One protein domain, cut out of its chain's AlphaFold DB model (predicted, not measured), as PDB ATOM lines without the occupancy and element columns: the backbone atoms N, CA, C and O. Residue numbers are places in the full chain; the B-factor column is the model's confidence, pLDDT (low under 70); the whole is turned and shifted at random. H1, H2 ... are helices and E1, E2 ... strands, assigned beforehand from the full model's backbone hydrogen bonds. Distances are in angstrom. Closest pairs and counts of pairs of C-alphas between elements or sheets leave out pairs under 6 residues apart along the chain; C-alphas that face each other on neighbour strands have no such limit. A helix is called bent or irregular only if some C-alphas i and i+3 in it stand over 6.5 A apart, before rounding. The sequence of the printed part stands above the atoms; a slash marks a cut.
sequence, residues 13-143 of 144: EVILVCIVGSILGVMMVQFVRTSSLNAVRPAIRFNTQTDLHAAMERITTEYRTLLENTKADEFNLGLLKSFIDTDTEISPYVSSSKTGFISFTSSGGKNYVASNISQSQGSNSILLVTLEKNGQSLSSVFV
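AT A GLANCE: This is residues 13 to 143 of the 144 residues of an uncharacterized protein of Desulfoplanes formicivorans (UniProt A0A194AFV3). One very long helix, H1, sticks out as a free arm over residues 13 to 43, and a small curled sheet of four strands packs along its later part through E3 and E4. The short helix H2 folds back beside the end of H1 and covers part of E3. The printed part has 131 residues, in the order H1 H2 E1 E2 E3 E4, with an antiparallel sheet E2 E1 E3 E4; the class is mixed, helices and strands. It is extended, with a radius of gyration of the C-alphas of 25.1 A and spans of 90 by 38 by 19 A.

IN THESE COORDINATES: H1, residues 13 to 69, begins at C-alpha 13 (342.833, 212.507, 198.876) and is 83.9 A long; it is neither bent nor irregular, but only just: C-alphas 39 and 42 are 6.4 A apart. H2 is residues 77 to 86. E1 is residues 100 to 106, E2 112 to 114, E3 125 to 133, 26.1 A long, and E4 136 to 142, ending at C-alpha 142 (366.327, 276.378, 169.519).

HOW THE PARTS SIT: H1 and H2 are on one face of the strongly twisted sheet, two layers. H1 runs along E4 at 15 degrees on the local plane, over E3 and E4; its closest C-alphas to E3 are Leu 52 and Leu 131, 6.5 A. H1 touches H2 with residues 59 to 66 alone, closest C-alphas Tyr 63 and Leu 80, 6.2 A, at a steep tilt of 48 degrees, opposite ways. Hairpin E3 and E4 has N 129 and O 140 within hydrogen-bond range, 2.9 A; E1 and E3, N 102 and O 126, 2.9 A; hairpin E1 and E2, N 113 and O 105, 2.9 A. Every O i to N i+4 pair is within range in H2, and 47 of 53 in H1.

THE WHOLE: The C-alphas farthest apart, Glu 13 and Asp 73, are 90.2 A apart. The printed part has no cut; the link H2 to E1 is long. Residues 33 to 39 and 108 are under 70 in pLDDT.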
ATOM      1  N   GLU A  13     342.576 212.158 200.274       87.75
ATOM      2  CA  GLU A  13     342.833 212.507 198.876       87.75
ATOM      3  C   GLU A  13     342.080 213.777 198.463       87.75
ATOM      4  O   GLU A  13     342.669 214.661 197.846       87.75
ATOM      5  N   VAL A  14     340.818 213.933 198.888       89.56
ATOM      6  CA  VAL A  14     340.039 215.161 198.638       89.56
ATOM      7  C   VAL A  14     340.719 216.379 199.265       89.56
ATOM      8  O   VAL A  14     340.883 217.406 198.607       89.56
ATOM      9  N   ILE A  15     341.162 216.264 200.521       90.69
ATOM     10  CA  ILE A  15     341.842 217.358 201.225       90.69
ATOM     11  C   ILE A  15     343.150 217.725 200.512       90.69
ATOM     12  O   ILE A  15     343.419 218.907 200.299       90.69
ATOM     13  N   LEU A  16     343.940 216.733 200.092       91.00
ATOM     14  CA  LEU A  16     345.190 216.965 199.367       91.00
ATOM     15  C   LEU A  16     344.958 217.659 198.021       91.00
ATOM     16  O   LEU A  16     345.658 218.624 197.712       91.00
ATOM     17  N   VAL A  17     343.953 217.237 197.250       92.69
ATOM     18  CA  VAL A  17     343.601 217.881 195.974       92.69
ATOM     19  C   VAL A  17     343.152 219.326 196.192       92.69
ATOM     20  O   VAL A  17     343.579 220.213 195.451       92.69
ATOM     21  N   CYS A  18     342.360 219.605 197.231       90.75
ATOM     22  CA  CYS A  18     341.959 220.972 197.572       90.75
ATOM     23  C   CYS A  18     343.157 221.852 197.962       90.75
ATOM     24  O   CYS A  18     343.247 222.994 197.507       90.75
ATOM     25  N   ILE A  19     344.097 221.329 198.757       94.56
ATOM     26  CA  ILE A  19     345.310 222.061 199.151       94.56
ATOM     27  C   ILE A  19     346.160 222.369 197.915       94.56
ATOM     28  O   ILE A  19     346.486 223.532 197.674       94.56
ATOM     29  N   VAL A  20     346.461 221.364 197.090       94.56
ATOM     30  CA  VAL A  20     347.270 221.543 195.874       94.56
ATOM     31  C   VAL A  20     346.584 222.501 194.898       94.56
ATOM     32  O   VAL A  20     347.224 223.422 194.390       94.56
ATOM     33  N   GLY A  21     345.271 222.360 194.694       94.31
ATOM     34  CA  GLY A  21     344.484 223.257 193.850       94.31
ATOM     35  C   GLY A  21     344.503 224.709 194.339       94.31
ATOM     36  O   GLY A  21     344.643 225.624 193.530       94.31
ATOM     37  N   SER A  22     344.439 224.933 195.655       93.06
ATOM     38  CA  SER A  22     344.505 226.280 196.235       93.06
ATOM     39  C   SER A  22     345.872 226.944 196.030       93.06
ATOM     40  O   SER A  22     345.941 228.112 195.644       93.06
ATOM     41  N   ILE A  23     346.963 226.187 196.193       93.69
ATOM     42  CA  ILE A  23     348.333 226.673 195.984       93.69
ATOM     43  C   ILE A  23     348.543 227.030 194.509       93.69
ATOM     44  O   ILE A  23     349.010 228.129 194.198       93.69
ATOM     45  N   LEU A  24     348.136 226.142 193.596       92.38
ATOM     46  CA  LEU A  24     348.210 226.382 192.154       92.38
ATOM     47  C   LEU A  24     347.362 227.588 191.733       92.38
ATOM     48  O   LEU A  24     347.819 228.410 190.939       92.38
ATOM     49  N   GLY A  25     346.166 227.746 192.307       92.31
ATOM     50  CA  GLY A  25     345.299 228.895 192.056       92.31
ATOM     51  C   GLY A  25     345.945 230.222 192.461       92.31
ATOM     52  O   GLY A  25     345.953 231.173 191.679       92.31
ATOM     53  N   VAL A  26     346.557 230.290 193.648       90.94
ATOM     54  CA  VAL A  26     347.261 231.500 194.109       90.94
ATOM     55  C   VAL A  26     348.472 231.808 193.224       90.94
ATOM     56  O   VAL A  26     348.655 232.958 192.820       90.94
ATOM     57  N   MET A  27     349.273 230.795 192.879       87.50
ATOM     58  CA  MET A  27     350.426 230.963 191.989       87.50
ATOM     59  C   MET A  27     350.005 231.462 190.601       87.50
ATOM     60  O   MET A  27     350.634 232.371 190.057       87.50
ATOM     61  N   MET A  28     348.899 230.948 190.059       86.56
ATOM     62  CA  MET A  28     348.346 231.389 188.779       86.56
ATOM     63  C   MET A  28     347.910 232.859 188.820       86.56
ATOM     64  O   MET A  28     348.236 233.623 187.911       86.56
ATOM     65  N   VAL A  29     347.234 233.294 189.889       84.00
ATOM     66  CA  VAL A  29     346.833 234.703 190.048       84.00
ATOM     67  C   VAL A  29     348.054 235.620 190.124       84.00
ATOM     68  O   VAL A  29     348.065 236.674 189.484       84.00
ATOM     69  N   GLN A  30     349.097 235.233 190.862       79.88
ATOM     70  CA  GLN A  30     350.333 236.019 190.931       79.88
ATOM     71  C   GLN A  30     351.057 236.087 189.580       79.88
ATOM     72  O   GLN A  30     351.527 237.159 189.186       79.88
ATOM     73  N   PHE A  31     351.090 234.980 188.839       77.88
ATOM     74  CA  PHE A  31     351.689 234.920 187.510       77.88
ATOM     75  C   PHE A  31     350.955 235.816 186.503       77.88
ATOM     76  O   PHE A  31     351.586 236.632 185.832       77.88
ATOM     77  N   VAL A  32     349.620 235.744 186.444       78.75
ATOM     78  CA  VAL A  32     348.806 236.573 185.534       78.75
ATOM     79  C   VAL A  32     348.947 238.059 185.865       78.75
ATOM     80  O   VAL A  32     349.145 238.873 184.962       78.75
ATOM     81  N   ARG A  33     348.917 238.421 187.156       66.19
ATOM     82  CA  ARG A  33     349.105 239.812 187.601       66.19
ATOM     83  C   ARG A  33     350.478 240.358 187.221       66.19
ATOM     84  O   ARG A  33     350.572 241.504 186.798       66.19
ATOM     85  N   THR A  34     351.528 239.555 187.344       66.00
ATOM     86  CA  THR A  34     352.900 240.015 187.091       66.00
ATOM     87  C   THR A  34     353.239 240.026 185.603       66.00
ATOM     88  O   THR A  34     353.892 240.952 185.137       66.00
ATOM     89  N   SER A  35     352.784 239.037 184.838       60.78
ATOM     90  CA  SER A  35     353.118 238.908 183.415       60.78
ATOM     91  C   SER A  35     352.294 239.859 182.537       60.78
ATOM     92  O   SER A  35     352.847 240.615 181.738       60.78
ATOM     93  N   SER A  36     350.972 239.912 182.733       59.06
ATOM     94  CA  SER A  36     350.085 240.681 181.850       59.06
ATOM     95  C   SER A  36     350.179 242.196 182.082       59.06
ATOM     96  O   SER A  36     350.293 242.966 181.128       59.06
ATOM     97  N   LEU A  37     350.220 242.645 183.343       59.16
ATOM     98  CA  LEU A  37     350.280 244.081 183.659       59.16
ATOM     99  C   LEU A  37     351.645 244.707 183.342       59.16
ATOM    100  O   LEU A  37     351.713 245.902 183.048       59.16
ATOM    101  N   ASN A  38     352.728 243.926 183.375       60.53
ATOM    102  CA  ASN A  38     354.062 244.432 183.054       60.53
ATOM    103  C   ASN A  38     354.385 244.390 181.557       60.53
ATOM    104  O   ASN A  38     355.238 245.157 181.133       60.53
ATOM    105  N   ALA A  39     353.699 243.575 180.748       62.53
ATOM    106  CA  ALA A  39     353.915 243.549 179.299       62.53
ATOM    107  C   ALA A  39     353.325 244.777 178.578       62.53
ATOM    108  O   ALA A  39     353.885 245.252 177.592       62.53
ATOM    109  N   VAL A  40     352.222 245.337 179.085       70.00
ATOM    110  CA  VAL A  40     351.517 246.457 178.430       70.00
ATOM    111  C   VAL A  40     352.179 247.813 178.712       70.00
ATOM    112  O   VAL A  40     352.199 248.696 177.854       70.00
ATOM    113  N   ARG A  41     352.770 247.993 179.900       77.50
ATOM    114  CA  ARG A  41     353.389 249.270 180.309       77.50
ATOM    115  C   ARG A  41     354.540 249.718 179.389       77.50
ATOM    116  O   ARG A  41     354.548 250.895 179.037       77.50
ATOM    117  N   PRO A  42     355.485 248.851 178.974       79.81
ATOM    118  CA  PRO A  42     356.531 249.213 178.020       79.81
ATOM    119  C   PRO A  42     355.975 249.635 176.662       79.81
ATOM    120  O   PRO A  42     356.426 250.636 176.123       79.81
ATOM    121  N   ALA A  43     354.962 248.933 176.144       83.19
ATOM    122  CA  ALA A  43     354.350 249.264 174.858       83.19
ATOM    123  C   ALA A  43     353.650 250.634 174.891       83.19
ATOM    124  O   ALA A  43     353.865 251.461 174.009       83.19
ATOM    125  N   ILE A  44     352.882 250.923 175.949       83.12
ATOM    126  CA  ILE A  44     352.264 252.247 176.143       83.12
ATOM    127  C   ILE A  44     353.334 253.336 176.265       83.12
ATOM    128  O   ILE A  44     353.180 254.424 175.702       83.12
ATOM    129  N   ARG A  45     354.419 253.055 176.998       84.94
ATOM    130  CA  ARG A  45     355.516 254.011 177.156       84.94
ATOM    131  C   ARG A  45     356.212 254.294 175.831       84.94
ATOM    132  O   ARG A  45     356.436 255.460 175.538       84.94
ATOM    133  N   PHE A  46     356.481 253.258 175.046       89.00
ATOM    134  CA  PHE A  46     357.080 253.379 173.725       89.00
ATOM    135  C   PHE A  46     356.201 254.207 172.787       89.00
ATOM    136  O   PHE A  46     356.680 255.201 172.261       89.00
ATOM    137  N   ASN A  47     354.906 253.891 172.677       90.00
ATOM    138  CA  ASN A  47     353.978 254.668 171.846       90.00
ATOM    139  C   ASN A  47     353.925 256.143 172.265       90.00
ATOM    140  O   ASN A  47     354.012 257.031 171.426       90.00
ATOM    141  N   THR A  48     353.857 256.409 173.574       91.44
ATOM    142  CA  THR A  48     353.895 257.783 174.104       91.44
ATOM    143  C   THR A  48     355.177 258.504 173.678       91.44
ATOM    144  O   THR A  48     355.124 259.666 173.287       91.44
ATOM    145  N   GLN A  49     356.323 257.825 173.733       91.88
ATOM    146  CA  GLN A  49     357.602 258.405 173.340       91.88
ATOM    147  C   GLN A  49     357.685 258.640 171.828       91.88
ATOM    148  O   GLN A  49     358.167 259.688 171.408       91.88
ATOM    149  N   THR A  50     357.177 257.713 171.012       94.44
ATOM    150  CA  THR A  50     357.079 257.877 169.556       94.44
ATOM    151  C   THR A  50     356.238 259.098 169.190       94.44
ATOM    152  O   THR A  50     356.681 259.895 168.370       94.44
ATOM    153  N   ASP A  51     355.091 259.302 169.844       94.94
ATOM    154  CA  ASP A  51     354.240 260.476 169.610       94.94
ATOM    155  C   ASP A  51     354.973 261.786 169.940       94.94
ATOM    156  O   ASP A  51     354.940 262.740 169.163       94.94
ATOM    157  N   LEU A  52     355.677 261.828 171.080       95.75
ATOM    158  CA  LEU A  52     356.464 262.998 171.483       95.75
ATOM    159  C   LEU A  52     357.613 263.278 170.504       95.75
ATOM    160  O   LEU A  52     357.874 264.437 170.184       95.75
ATOM    161  N   HIS A  53     358.289 262.236 170.013       96.19
ATOM    162  CA  HIS A  53     359.345 262.382 169.013       96.19
ATOM    163  C   HIS A  53     358.807 262.873 167.670       96.19
ATOM    164  O   HIS A  53     359.398 263.791 167.113       96.19
ATOM    165  N   ALA A  54     357.687 262.332 167.186       95.81
ATOM    166  CA  ALA A  54     357.063 262.779 165.942       95.81
ATOM    167  C   ALA A  54     356.657 264.262 166.013       95.81
ATOM    168  O   ALA A  54     356.920 265.033 165.091       95.81
ATOM    169  N   ALA A  55     356.091 264.694 167.146       96.12
ATOM    170  CA  ALA A  55     355.778 266.100 167.373       96.12
ATOM    171  C   ALA A  55     357.047 266.977 167.389       96.12
ATOM    172  O   ALA A  55     357.081 268.018 166.738       96.12
ATOM    173  N   MET A  56     358.118 266.554 168.072       97.06
ATOM    174  CA  MET A  56     359.383 267.306 168.100       97.06
ATOM    175  C   MET A  56     360.092 267.339 166.737       97.06
ATOM    176  O   MET A  56     360.734 268.332 166.394       97.06
ATOM    177  N   GLU A  57     359.973 266.278 165.940       96.75
ATOM    178  CA  GLU A  57     360.486 266.227 164.571       96.75
ATOM    179  C   GLU A  57     359.771 267.241 163.678       96.75
ATOM    180  O   GLU A  57     360.429 267.969 162.934       96.75
ATOM    181  N   ARG A  58     358.447 267.373 163.813       96.12
ATOM    182  CA  ARG A  58     357.668 268.397 163.106       96.12
ATOM    183  C   ARG A  58     358.108 269.812 163.490       96.12
ATOM    184  O   ARG A  58     358.355 270.620 162.603       96.12
ATOM    185  N   ILE A  59     358.318 270.083 164.782       96.25
ATOM    186  CA  ILE A  59     358.862 271.370 165.263       96.25
ATOM    187  C   ILE A  59     360.257 271.633 164.684       96.25
ATOM    188  O   ILE A  59     360.555 272.733 164.229       96.25
ATOM    189  N   THR A  60     361.125 270.620 164.689       96.25
ATOM    190  CA  THR A  60     362.498 270.744 164.179       96.25
ATOM    191  C   THR A  60     362.521 270.962 162.669       96.25
ATOM    192  O   THR A  60     363.358 271.709 162.166       96.25
ATOM    193  N   THR A  61     361.606 270.319 161.947       95.50
ATOM    194  CA  THR A  61     361.434 270.503 160.506       95.50
ATOM    195  C   THR A  61     360.987 271.925 160.218       95.50
ATOM    196  O   THR A  61     361.646 272.597 159.434       95.50
ATOM    197  N   GLU A  62     359.968 272.420 160.923       94.81
ATOM    198  CA  GLU A  62     359.501 273.797 160.759       94.81
ATOM    199  C   GLU A  62     360.600 274.811 161.081       94.81
ATOM    200  O   GLU A  62     360.827 275.743 160.319       94.81
ATOM    201  N   TYR A  63     361.362 274.602 162.157       94.94
ATOM    202  CA  TYR A  63     362.516 275.445 162.475       94.94
ATOM    203  C   TYR A  63     363.523 275.510 161.316       94.94
ATOM    204  O   TYR A  63     363.971 276.594 160.951       94.94
ATOM    205  N   ARG A  64     363.849 274.369 160.695       93.56
ATOM    206  CA  ARG A  64     364.733 274.332 159.519       93.56
ATOM    207  C   ARG A  64     364.107 275.021 158.313       93.56
ATOM    208  O   ARG A  64     364.782 275.788 157.641       93.56
ATOM    209  N   THR A  65     362.820 274.794 158.066       93.06
ATOM    210  CA  THR A  65     362.068 275.452 156.993       93.06
ATOM    211  C   THR A  65     362.060 276.969 157.167       93.06
ATOM    212  O   THR A  65     362.249 277.688 156.188       93.06
ATOM    213  N   LEU A  66     361.907 277.465 158.395       92.19
ATOM    214  CA  LEU A  66     361.987 278.889 158.707       92.19
ATOM    215  C   LEU A  66     363.405 279.434 158.501       92.19
ATOM    216  O   LEU A  66     363.535 280.516 157.938       92.19
ATOM    217  N   LEU A  67     364.450 278.696 158.881       90.62
ATOM    218  CA  LEU A  67     365.840 279.100 158.627       90.62
ATOM    219  C   LEU A  67     366.181 279.169 157.131       90.62
ATOM    220  O   LEU A  67     366.937 280.039 156.715       90.62
ATOM    221  N   GLU A  68     365.651 278.248 156.324       90.00
ATOM    222  CA  GLU A  68     365.939 278.179 154.886       90.00
ATOM    223  C   GLU A  68     365.129 279.193 154.067       90.00
ATOM    224  O   GLU A  68     365.642 279.753 153.098       90.00
ATOM    225  N   ASN A  69     363.865 279.432 154.438       88.31
ATOM    226  CA  ASN A  69     362.937 280.241 153.642       88.31
ATOM    227  C   ASN A  69     362.776 281.684 154.130       88.31
ATOM    228  O   ASN A  69     362.233 282.513 153.397       88.31
ATOM    229  N   THR A  70     363.231 282.001 155.343       86.31
ATOM    230  CA  THR A  70     363.180 283.367 155.875       86.31
ATOM    231  C   THR A  70     364.510 284.059 155.614       86.31
ATOM    232  O   THR A  70     365.577 283.470 155.780       86.31
ATOM    233  N   LYS A  71     364.477 285.332 155.208       82.81
ATOM    234  CA  LYS A  71     365.713 286.118 155.115       82.81
ATOM    235  C   LYS A  71     366.353 286.219 156.499       82.81
ATOM    236  O   LYS A  71     365.640 286.315 157.493       82.81
ATOM    237  N   ALA A  72     367.683 286.269 156.553       73.50
ATOM    238  CA  ALA A  72     368.429 286.314 157.814       73.50
ATOM    239  C   ALA A  72     367.963 287.441 158.762       73.50
ATOM    240  O   ALA A  72     367.916 287.235 159.966       73.50
ATOM    241  N   ASP A  73     367.550 288.589 158.216       74.00
ATOM    242  CA  ASP A  73     367.095 289.747 159.002       74.00
ATOM    243  C   ASP A  73     365.626 289.649 159.469       74.00
ATOM    244  O   ASP A  73     365.162 290.477 160.252       74.00
ATOM    245  N   GLU A  74     364.873 288.667 158.964       80.19
ATOM    246  CA  GLU A  74     363.445 288.455 159.240       80.19
ATOM    247  C   GLU A  74     363.202 287.202 160.105       80.19
ATOM    248  O   GLU A  74     362.114 287.042 160.664       80.19
ATOM    249  N   PHE A  75     364.196 286.310 160.229       84.50
ATOM    250  CA  PHE A  75     364.088 285.117 161.064       84.50
ATOM    251  C   PHE A  75     364.022 285.492 162.543       84.50
ATOM    252  O   PHE A  75     364.785 286.321 163.035       84.50
ATOM    253  N   ASN A  76     363.090 284.860 163.250       88.38
ATOM    254  CA  ASN A  76     362.866 285.103 164.661       88.38
ATOM    255  C   ASN A  76     362.241 283.861 165.322       88.38
ATOM    256  O   ASN A  76     361.277 283.289 164.801       88.38
ATOM    257  N   LEU A  77     362.733 283.461 166.500       92.00
ATOM    258  CA  LEU A  77     362.207 282.305 167.254       92.00
ATOM    259  C   LEU A  77     360.728 282.432 167.679       92.00
ATOM    260  O   LEU A  77     360.063 281.433 167.953       92.00
ATOM    261  N   GLY A  78     360.188 283.644 167.720       91.81
ATOM    262  CA  GLY A  78     358.772 283.956 167.895       91.81
ATOM    263  C   GLY A  78     357.876 283.385 166.796       91.81
ATOM    264  O   GLY A  78     356.759 282.968 167.101       91.81
ATOM    265  N   LEU A  79     358.363 283.277 165.553       91.62
ATOM    266  CA  LEU A  79     357.624 282.621 164.463       91.62
ATOM    267  C   LEU A  79     357.452 281.129 164.754       91.62
ATOM    268  O   LEU A  79     356.338 280.607 164.704       91.62
ATOM    269  N   LEU A  80     358.539 280.470 165.162       93.69
ATOM    270  CA  LEU A  80     358.504 279.071 165.577       93.69
ATOM    271  C   LEU A  80     357.591 278.875 166.796       93.69
ATOM    272  O   LEU A  80     356.802 277.935 166.831       93.69
ATOM    273  N   LYS A  81     357.648 279.771 167.789       93.75
ATOM    274  CA  LYS A  81     356.751 279.709 168.952       93.75
ATOM    275  C   LYS A  81     355.283 279.852 168.548       93.75
ATOM    276  O   LYS A  81     354.454 279.087 169.034       93.75
ATOM    277  N   SER A  82     354.970 280.764 167.630       93.44
ATOM    278  CA  SER A  82     353.615 280.919 167.096       93.44
ATOM    279  C   SER A  82     353.139 279.649 166.392       93.44
ATOM    280  O   SER A  82     351.990 279.250 166.567       93.44
ATOM    281  N   PHE A  83     354.007 278.988 165.624       93.75
ATOM    282  CA  PHE A  83     353.689 277.700 165.011       93.75
ATOM    283  C   PHE A  83     353.375 276.637 166.073       93.75
ATOM    284  O   PHE A  83     352.319 276.015 166.020       93.75
ATOM    285  N   ILE A  84     354.234 276.493 167.087       94.00
ATOM    286  CA  ILE A  84     354.043 275.527 168.184       94.00
ATOM    287  C   ILE A  84     352.710 275.756 168.914       94.00
ATOM    288  O   ILE A  84     352.030 274.794 169.272       94.00
ATOM    289  N   ASP A  85     352.329 277.016 169.131       91.69
ATOM    290  CA  ASP A  85     351.107 277.369 169.856       91.69
ATOM    291  C   ASP A  85     349.830 277.186 169.020       91.69
ATOM    292  O   ASP A  85     348.757 276.959 169.585       91.69
ATOM    293  N   THR A  86     349.931 277.290 167.692       93.00
ATOM    294  CA  THR A  86     348.779 277.249 166.772       93.00
ATOM    295  C   THR A  86     348.564 275.886 166.120       93.00
ATOM    296  O   THR A  86     347.434 275.569 165.743       93.00
ATOM    297  N   ASP A  87     349.605 275.059 166.013       93.38
ATOM    298  CA  ASP A  87     349.506 273.721 165.442       93.38
ATOM    299  C   ASP A  87     348.717 272.787 166.376       93.38
ATOM    300  O   ASP A  87     349.153 272.419 167.469       93.38
ATOM    301  N   THR A  88     347.536 272.371 165.920       92.25
ATOM    302  CA  THR A  88     346.607 271.521 166.674       92.25
ATOM    303  C   THR A  88     347.121 270.108 166.938       92.25
ATOM    304  O   THR A  88     346.602 269.434 167.826       92.25
ATOM    305  N   GLU A  89     348.103 269.633 166.171       90.81
ATOM    306  CA  GLU A  89     348.703 268.311 166.365       90.81
ATOM    307  C   GLU A  89     349.818 268.338 167.418       90.81
ATOM    308  O   GLU A  89     350.037 267.341 168.105       90.81
ATOM    309  N   ILE A  90     350.499 269.478 167.577       92.88
ATOM    310  CA  ILE A  90     351.609 269.650 168.523       92.88
ATOM    311  C   ILE A  90     351.121 270.212 169.860       92.88
ATOM    312  O   ILE A  90     351.509 269.705 170.914       92.88
ATOM    313  N   SER A  91     350.256 271.230 169.820       91.25
ATOM    314  CA  SER A  91     349.761 271.984 170.979       91.25
ATOM    315  C   SER A  91     349.282 271.113 172.159       91.25
ATOM    316  O   SER A  91     349.651 271.420 173.296       91.25
ATOM    317  N   PRO A  92     348.583 269.971 171.957       93.31
ATOM    318  CA  PRO A  92     348.176 269.087 173.056       93.31
ATOM    319  C   PRO A  92     349.335 268.504 173.871       93.31
ATOM    320  O   PRO A  92     349.139 268.095 175.015       93.31
ATOM    321  N   TYR A  93     350.527 268.425 173.280       94.38
ATOM    322  CA  TYR A  93     351.725 267.917 173.933       94.38
ATOM    323  C   TYR A  93     352.558 269.030 174.560       94.38
ATOM    324  O   TYR A  93     353.455 268.732 175.336       94.38
ATOM    325  N   VAL A  94     352.313 270.304 174.256       94.94
ATOM    326  CA  VAL A  94     353.169 271.402 174.720       94.94
ATOM    327  C   VAL A  94     352.933 271.678 176.200       94.94
ATOM    328  O   VAL A  94     351.837 272.028 176.635       94.94
ATOM    329  N   SER A  95     353.999 271.594 176.993       94.31
ATOM    330  CA  SER A  95     353.967 272.026 178.387       94.31
ATOM    331  C   SER A  95     354.226 273.528 178.452       94.31
ATOM    332  O   SER A  95     355.376 273.966 178.452       94.31
ATOM    333  N   SER A  96     353.164 274.332 178.516       89.31
ATOM    334  CA  SER A  96     353.250 275.804 178.546       89.31
ATOM    335  C   SER A  96     354.082 276.347 179.714       89.31
ATOM    336  O   SER A  96     354.766 277.354 179.578       89.31
ATOM    337  N   SER A  97     354.088 275.646 180.851       90.81
ATOM    338  CA  SER A  97     354.897 276.009 182.025       90.81
ATOM    339  C   SER A  97     356.403 275.762 181.859       90.81
ATOM    340  O   SER A  97     357.198 276.348 182.589       90.81
ATOM    341  N   LYS A  98     356.791 274.890 180.920       93.38
ATOM    342  CA  LYS A  98     358.183 274.478 180.666       93.38
ATOM    343  C   LYS A  98     358.694 274.925 179.291       93.38
ATOM    344  O   LYS A  98     359.883 274.822 179.024       93.38
ATOM    345  N   THR A  99     357.802 275.433 178.444       95.38
ATOM    346  CA  THR A  99     358.093 275.915 177.094       95.38
ATOM    347  C   THR A  99     358.084 277.432 177.070       95.38
ATOM    348  O   THR A  99     357.106 278.056 177.481       95.38
ATOM    349  N   GLY A 100     359.147 278.030 176.547       95.25
ATOM    350  CA  GLY A 100     359.248 279.467 176.357       95.25
ATOM    351  C   GLY A 100     360.687 279.937 176.212       95.25
ATOM    352  O   GLY A 100     361.628 279.151 176.093       95.25
ATOM    353  N   PHE A 101     360.842 281.250 176.199       95.88
ATOM    354  CA  PHE A 101     362.107 281.922 175.995       95.88
ATOM    355  C   PHE A 101     362.907 282.001 177.286       95.88
ATOM    356  O   PHE A 101     362.367 282.305 178.351       95.88
ATOM    357  N   ILE A 102     364.210 281.765 177.165       94.38
ATOM    358  CA  ILE A 102     365.173 281.881 178.254       94.38
ATOM    359  C   ILE A 102     366.357 282.695 177.755       94.38
ATOM    360  O   ILE A 102     366.866 282.476 176.662       94.38
ATOM    361  N   SER A 103     366.821 283.629 178.565       92.25
ATOM    362  CA  SER A 103     368.064 284.367 178.346       92.25
ATOM    363  C   SER A 103     369.065 284.081 179.459       92.25
ATOM    364  O   SER A 103     368.683 283.772 180.593       92.25
ATOM    365  N   PHE A 104     370.349 284.209 179.133       89.75
ATOM    366  CA  PHE A 104     371.441 284.080 180.089       89.75
ATOM    367  C   PHE A 104     372.083 285.441 180.307       89.75
ATOM    368  O   PHE A 104     372.562 286.065 179.360       89.75
ATOM    369  N   THR A 105     372.120 285.896 181.555       87.25
ATOM    370  CA  THR A 105     372.782 287.150 181.922       87.25
ATOM    371  C   THR A 105     374.044 286.865 182.725       87.25
ATOM    372  O   THR A 105     374.110 285.915 183.512       87.25
ATOM    373  N   SER A 106     375.088 287.666 182.500       85.06
ATOM    374  CA  SER A 106     376.309 287.587 183.305       85.06
ATOM    375  C   SER A 106     376.046 288.212 184.671       85.06
ATOM    376  O   SER A 106     375.656 289.374 184.762       85.06
ATOM    377  N   SER A 107     376.311 287.461 185.740       77.81
ATOM    378  CA  SER A 107     376.229 287.962 187.120       77.81
ATOM    379  C   SER A 107     377.561 288.575 187.596       77.81
ATOM    380  O   SER A 107     377.873 288.541 188.786       77.81
ATOM    381  N   GLY A 108     378.364 289.112 186.671       65.38
ATOM    382  CA  GLY A 108     379.743 289.533 186.918       65.38
ATOM    383  C   GLY A 108     380.717 288.346 186.879       65.38
ATOM    384  O   GLY A 108     380.579 287.373 187.618       65.38
ATOM    385  N   GLY A 109     381.722 288.411 186.000       73.88
ATOM    386  CA  GLY A 109     382.696 287.328 185.791       73.88
ATOM    387  C   GLY A 109     382.235 286.253 184.792       73.88
ATOM    388  O   GLY A 109     381.453 286.532 183.887       73.88
ATOM    389  N   LYS A 110     382.743 285.014 184.928       77.44
ATOM    390  CA  LYS A 110     382.450 283.867 184.030       77.44
ATOM    391  C   LYS A 110     381.161 283.097 184.380       77.44
ATOM    392  O   LYS A 110     380.935 282.018 183.840       77.44
ATOM    393  N   ASN A 111     380.342 283.623 185.289       83.88
ATOM    394  CA  ASN A 111     379.122 282.967 185.754       83.88
ATOM    395  C   ASN A 111     377.900 283.534 185.026       83.88
ATOM    396  O   ASN A 111     377.685 284.749 185.012       83.88
ATOM    397  N   TYR A 112     377.093 282.636 184.465       84.94
ATOM    398  CA  TYR A 112     375.845 282.956 183.780       84.94
ATOM    399  C   TYR A 112     374.663 282.447 184.596       84.94
ATOM    400  O   TYR A 112     374.701 281.332 185.117       84.94
ATOM    401  N   VAL A 113     373.614 283.259 184.691       87.31
ATOM    402  CA  VAL A 113     372.356 282.900 185.347       87.31
ATOM    403  C   VAL A 113     371.264 282.861 184.287       87.31
ATOM    404  O   VAL A 113     371.130 283.794 183.495       87.31
ATOM    405  N   ALA A 114     370.510 281.764 184.253       88.00
ATOM    406  CA  ALA A 114     369.334 281.645 183.402       88.00
ATOM    407  C   ALA A 114     368.178 282.462 183.990       88.00
ATOM    408  O   ALA A 114     367.952 282.454 185.202       88.00
ATOM    409  N   SER A 115     367.438 283.151 183.131       90.06
ATOM    410  CA  SER A 115     366.172 283.778 183.506       90.06
ATOM    411  C   SER A 115     365.062 282.744 183.711       90.06
ATOM    412  O   SER A 115     365.187 281.567 183.371       90.06
ATOM    413  N   ASN A 116     363.947 283.203 184.281       91.12
ATOM    414  CA  ASN A 116     362.707 282.436 184.275       91.12
ATOM    415  C   ASN A 116     362.168 282.317 182.842       91.12
ATOM    416  O   ASN A 116     362.397 283.197 182.013       91.12
ATOM    417  N   ILE A 117     361.395 281.261 182.586       92.69
ATOM    418  CA  ILE A 117     360.728 281.054 181.298       92.69
ATOM    419  C   ILE A 117     359.780 282.226 181.015       92.69
ATOM    420  O   ILE A 117     358.882 282.520 181.806       92.69
ATOM    421  N   SER A 118     359.971 282.871 179.867       92.56
ATOM    422  CA  SER A 118     359.123 283.943 179.347       92.56
ATOM    423  C   SER A 118     358.307 283.450 178.152       92.56
ATOM    424  O   SER A 118     358.810 282.718 177.309       92.56
ATOM    425  N   GLN A 119     357.052 283.882 178.030       90.31
ATOM    426  CA  GLN A 119     356.239 283.609 176.831       90.31
ATOM    427  C   GLN A 119     356.468 284.633 175.712       90.31
ATOM    428  O   GLN A 119     356.016 284.437 174.589       90.31
ATOM    429  N   SER A 120     357.183 285.718 176.008       89.31
ATOM    430  CA  SER A 120     357.577 286.740 175.040       89.31
ATOM    431  C   SER A 120     359.075 286.653 174.778       89.31
ATOM    432  O   SER A 120     359.861 286.447 175.711       89.31
ATOM    433  N   GLN A 121     359.458 286.795 173.513       88.44
ATOM    434  CA  GLN A 121     360.851 286.759 173.107       88.44
ATOM    435  C   GLN A 121     361.587 288.008 173.608       88.44
ATOM    436  O   GLN A 121     361.130 289.136 173.424       88.44
ATOM    437  N   GLY A 122     362.735 287.792 174.247       84.56
ATOM    438  CA  GLY A 122     363.641 288.856 174.669       84.56
ATOM    439  C   GLY A 122     364.864 288.945 173.761       84.56
ATOM    440  O   GLY A 122     365.138 288.047 172.967       84.56
ATOM    441  N   SER A 123     365.656 290.006 173.907       82.44
ATOM    442  CA  SER A 123     366.946 290.098 173.218       82.44
ATOM    443  C   SER A 123     367.872 288.958 173.650       82.44
ATOM    444  O   SER A 123     368.046 288.719 174.847       82.44
ATOM    445  N   ASN A 124     368.494 288.285 172.677       85.06
ATOM    446  CA  ASN A 124     369.450 287.201 172.912       85.06
ATOM    447  C   ASN A 124     368.859 286.020 173.714       85.06
ATOM    448  O   ASN A 124     369.544 285.396 174.531       85.06
ATOM    449  N   SER A 125     367.562 285.755 173.530       91.31
ATOM    450  CA  SER A 125     366.879 284.619 174.146       91.31
ATOM    451  C   SER A 125     366.921 283.386 173.253       91.31
ATOM    452  O   SER A 125     366.762 283.489 172.043       91.31
ATOM    453  N   ILE A 126     367.045 282.222 173.873       93.88
ATOM    454  CA  ILE A 126     366.837 280.917 173.250       93.88
ATOM    455  C   ILE A 126     365.402 280.456 173.502       93.88
ATOM    456  O   ILE A 126     364.792 280.848 174.499       93.88
ATOM    457  N   LEU A 127     364.869 279.596 172.642       95.69
ATOM    458  CA  LEU A 127     363.564 278.979 172.840       95.69
ATOM    459  C   LEU A 127     363.748 277.559 173.383       95.69
ATOM    460  O   LEU A 127     364.265 276.683 172.691       95.69
ATOM    461  N   LEU A 128     363.305 277.324 174.617       96.12
ATOM    462  CA  LEU A 128     363.155 275.982 175.171       96.12
ATOM    463  C   LEU A 128     361.758 275.470 174.837       96.12
ATOM    464  O   LEU A 128     360.761 276.107 175.171       96.12
ATOM    465  N   VAL A 129     361.690 274.298 174.216       96.56
ATOM    466  CA  VAL A 129     360.435 273.610 173.916       96.56
ATOM    467  C   VAL A 129     360.390 272.320 174.704       96.56
ATOM    468  O   VAL A 129     361.277 271.482 174.560       96.56
ATOM    469  N   THR A 130     359.341 272.143 175.503       97.00
ATOM    470  CA  THR A 130     359.102 270.932 176.283       97.00
ATOM    471  C   THR A 130     357.738 270.355 175.941       97.00
ATOM    472  O   THR A 130     356.702 270.968 176.201       97.00
ATOM    473  N   LEU A 131     357.750 269.134 175.413       97.06
ATOM    474  CA  LEU A 131     356.563 268.328 175.175       97.06
ATOM    475  C   LEU A 131     356.363 267.336 176.323       97.06
ATOM    476  O   LEU A 131     357.340 266.795 176.840       97.06
ATOM    477  N   GLU A 132     355.121 267.080 176.720       96.31
ATOM    478  CA  GLU A 132     354.751 266.188 177.813       96.31
ATOM    479  C   GLU A 132     353.498 265.368 177.471       96.31
ATOM    480  O   GLU A 132     352.485 265.894 177.015       96.31
ATOM    481  N   LYS A 133     353.556 264.053 177.705       94.25
ATOM    482  CA  LYS A 133     352.418 263.133 177.549       94.25
ATOM    483  C   LYS A 133     352.569 261.973 178.527       94.25
ATOM    484  O   LYS A 133     353.627 261.358 178.602       94.25
ATOM    485  N   ASN A 134     351.516 261.652 179.282       90.81
ATOM    486  CA  ASN A 134     351.473 260.501 180.204       90.81
ATOM    487  C   ASN A 134     352.687 260.391 181.161       90.81
ATOM    488  O   ASN A 134     353.181 259.291 181.421       90.81
ATOM    489  N   GLY A 135     353.184 261.524 181.672       89.31
ATOM    490  CA  GLY A 135     354.331 261.576 182.588       89.31
ATOM    491  C   GLY A 135     355.701 261.380 181.929       89.31
ATOM    492  O   GLY A 135     356.698 261.237 182.634       89.31
ATOM    493  N   GLN A 136     355.769 261.364 180.597       92.06
ATOM    494  CA  GLN A 136     357.014 261.445 179.838       92.06
ATOM    495  C   GLN A 136     357.172 262.838 179.256       92.06
ATOM    496  O   GLN A 136     356.186 263.439 178.835       92.06
ATOM    497  N   SER A 137     358.412 263.321 179.197       95.31
ATOM    498  CA  SER A 137     358.730 264.631 178.642       95.31
ATOM    499  C   SER A 137     359.903 264.568 177.674       95.31
ATOM    500  O   SER A 137     360.891 263.889 177.952       95.31
ATOM    501  N   LEU A 138     359.825 265.340 176.596       96.56
ATOM    502  CA  LEU A 138     360.903 265.552 175.635       96.56
ATOM    503  C   LEU A 138     361.167 267.051 175.530       96.56
ATOM    504  O   LEU A 138     360.231 267.821 175.342       96.56
ATOM    505  N   SER A 139     362.423 267.472 175.680       96.44
ATOM    506  CA  SER A 139     362.796 268.887 175.586       96.44
ATOM    507  C   SER A 139     363.879 269.114 174.543       96.44
ATOM    508  O   SER A 139     364.781 268.289 174.408       96.44
ATOM    509  N   SER A 140     363.791 270.235 173.835       96.56
ATOM    510  CA  SER A 140     364.790 270.687 172.867       96.56
ATOM    511  C   SER A 140     364.994 272.196 172.982       96.56
ATOM    512  O   SER A 140     364.119 272.916 173.466       96.56
ATOM    513  N   VAL A 141     366.158 272.662 172.543       95.62
ATOM    514  CA  VAL A 141     366.544 274.074 172.552       95.62
ATOM    515  C   VAL A 141     366.758 274.542 171.120       95.62
ATOM    516  O   VAL A 141     367.451 273.880 170.350       95.62
ATOM    517  N   PHE A 142     366.194 275.702 170.803       94.50
ATOM    518  CA  PHE A 142     366.327 276.378 169.519       94.50
ATOM    519  C   PHE A 142     366.943 277.761 169.728       94.50
ATOM    520  O   PHE A 142     366.696 278.419 170.744       94.50
ATOM    521  N   VAL A 143     367.775 278.178 168.779       91.81
ATOM    522  CA  VAL A 143     368.569 279.411 168.840       91.81
ATOM    523  C   VAL A 143     368.401 280.195 167.540       91.81
ATOM    524  O   VAL A 143     367.889 279.650 166.567       91.81
TER     525      VAL A 143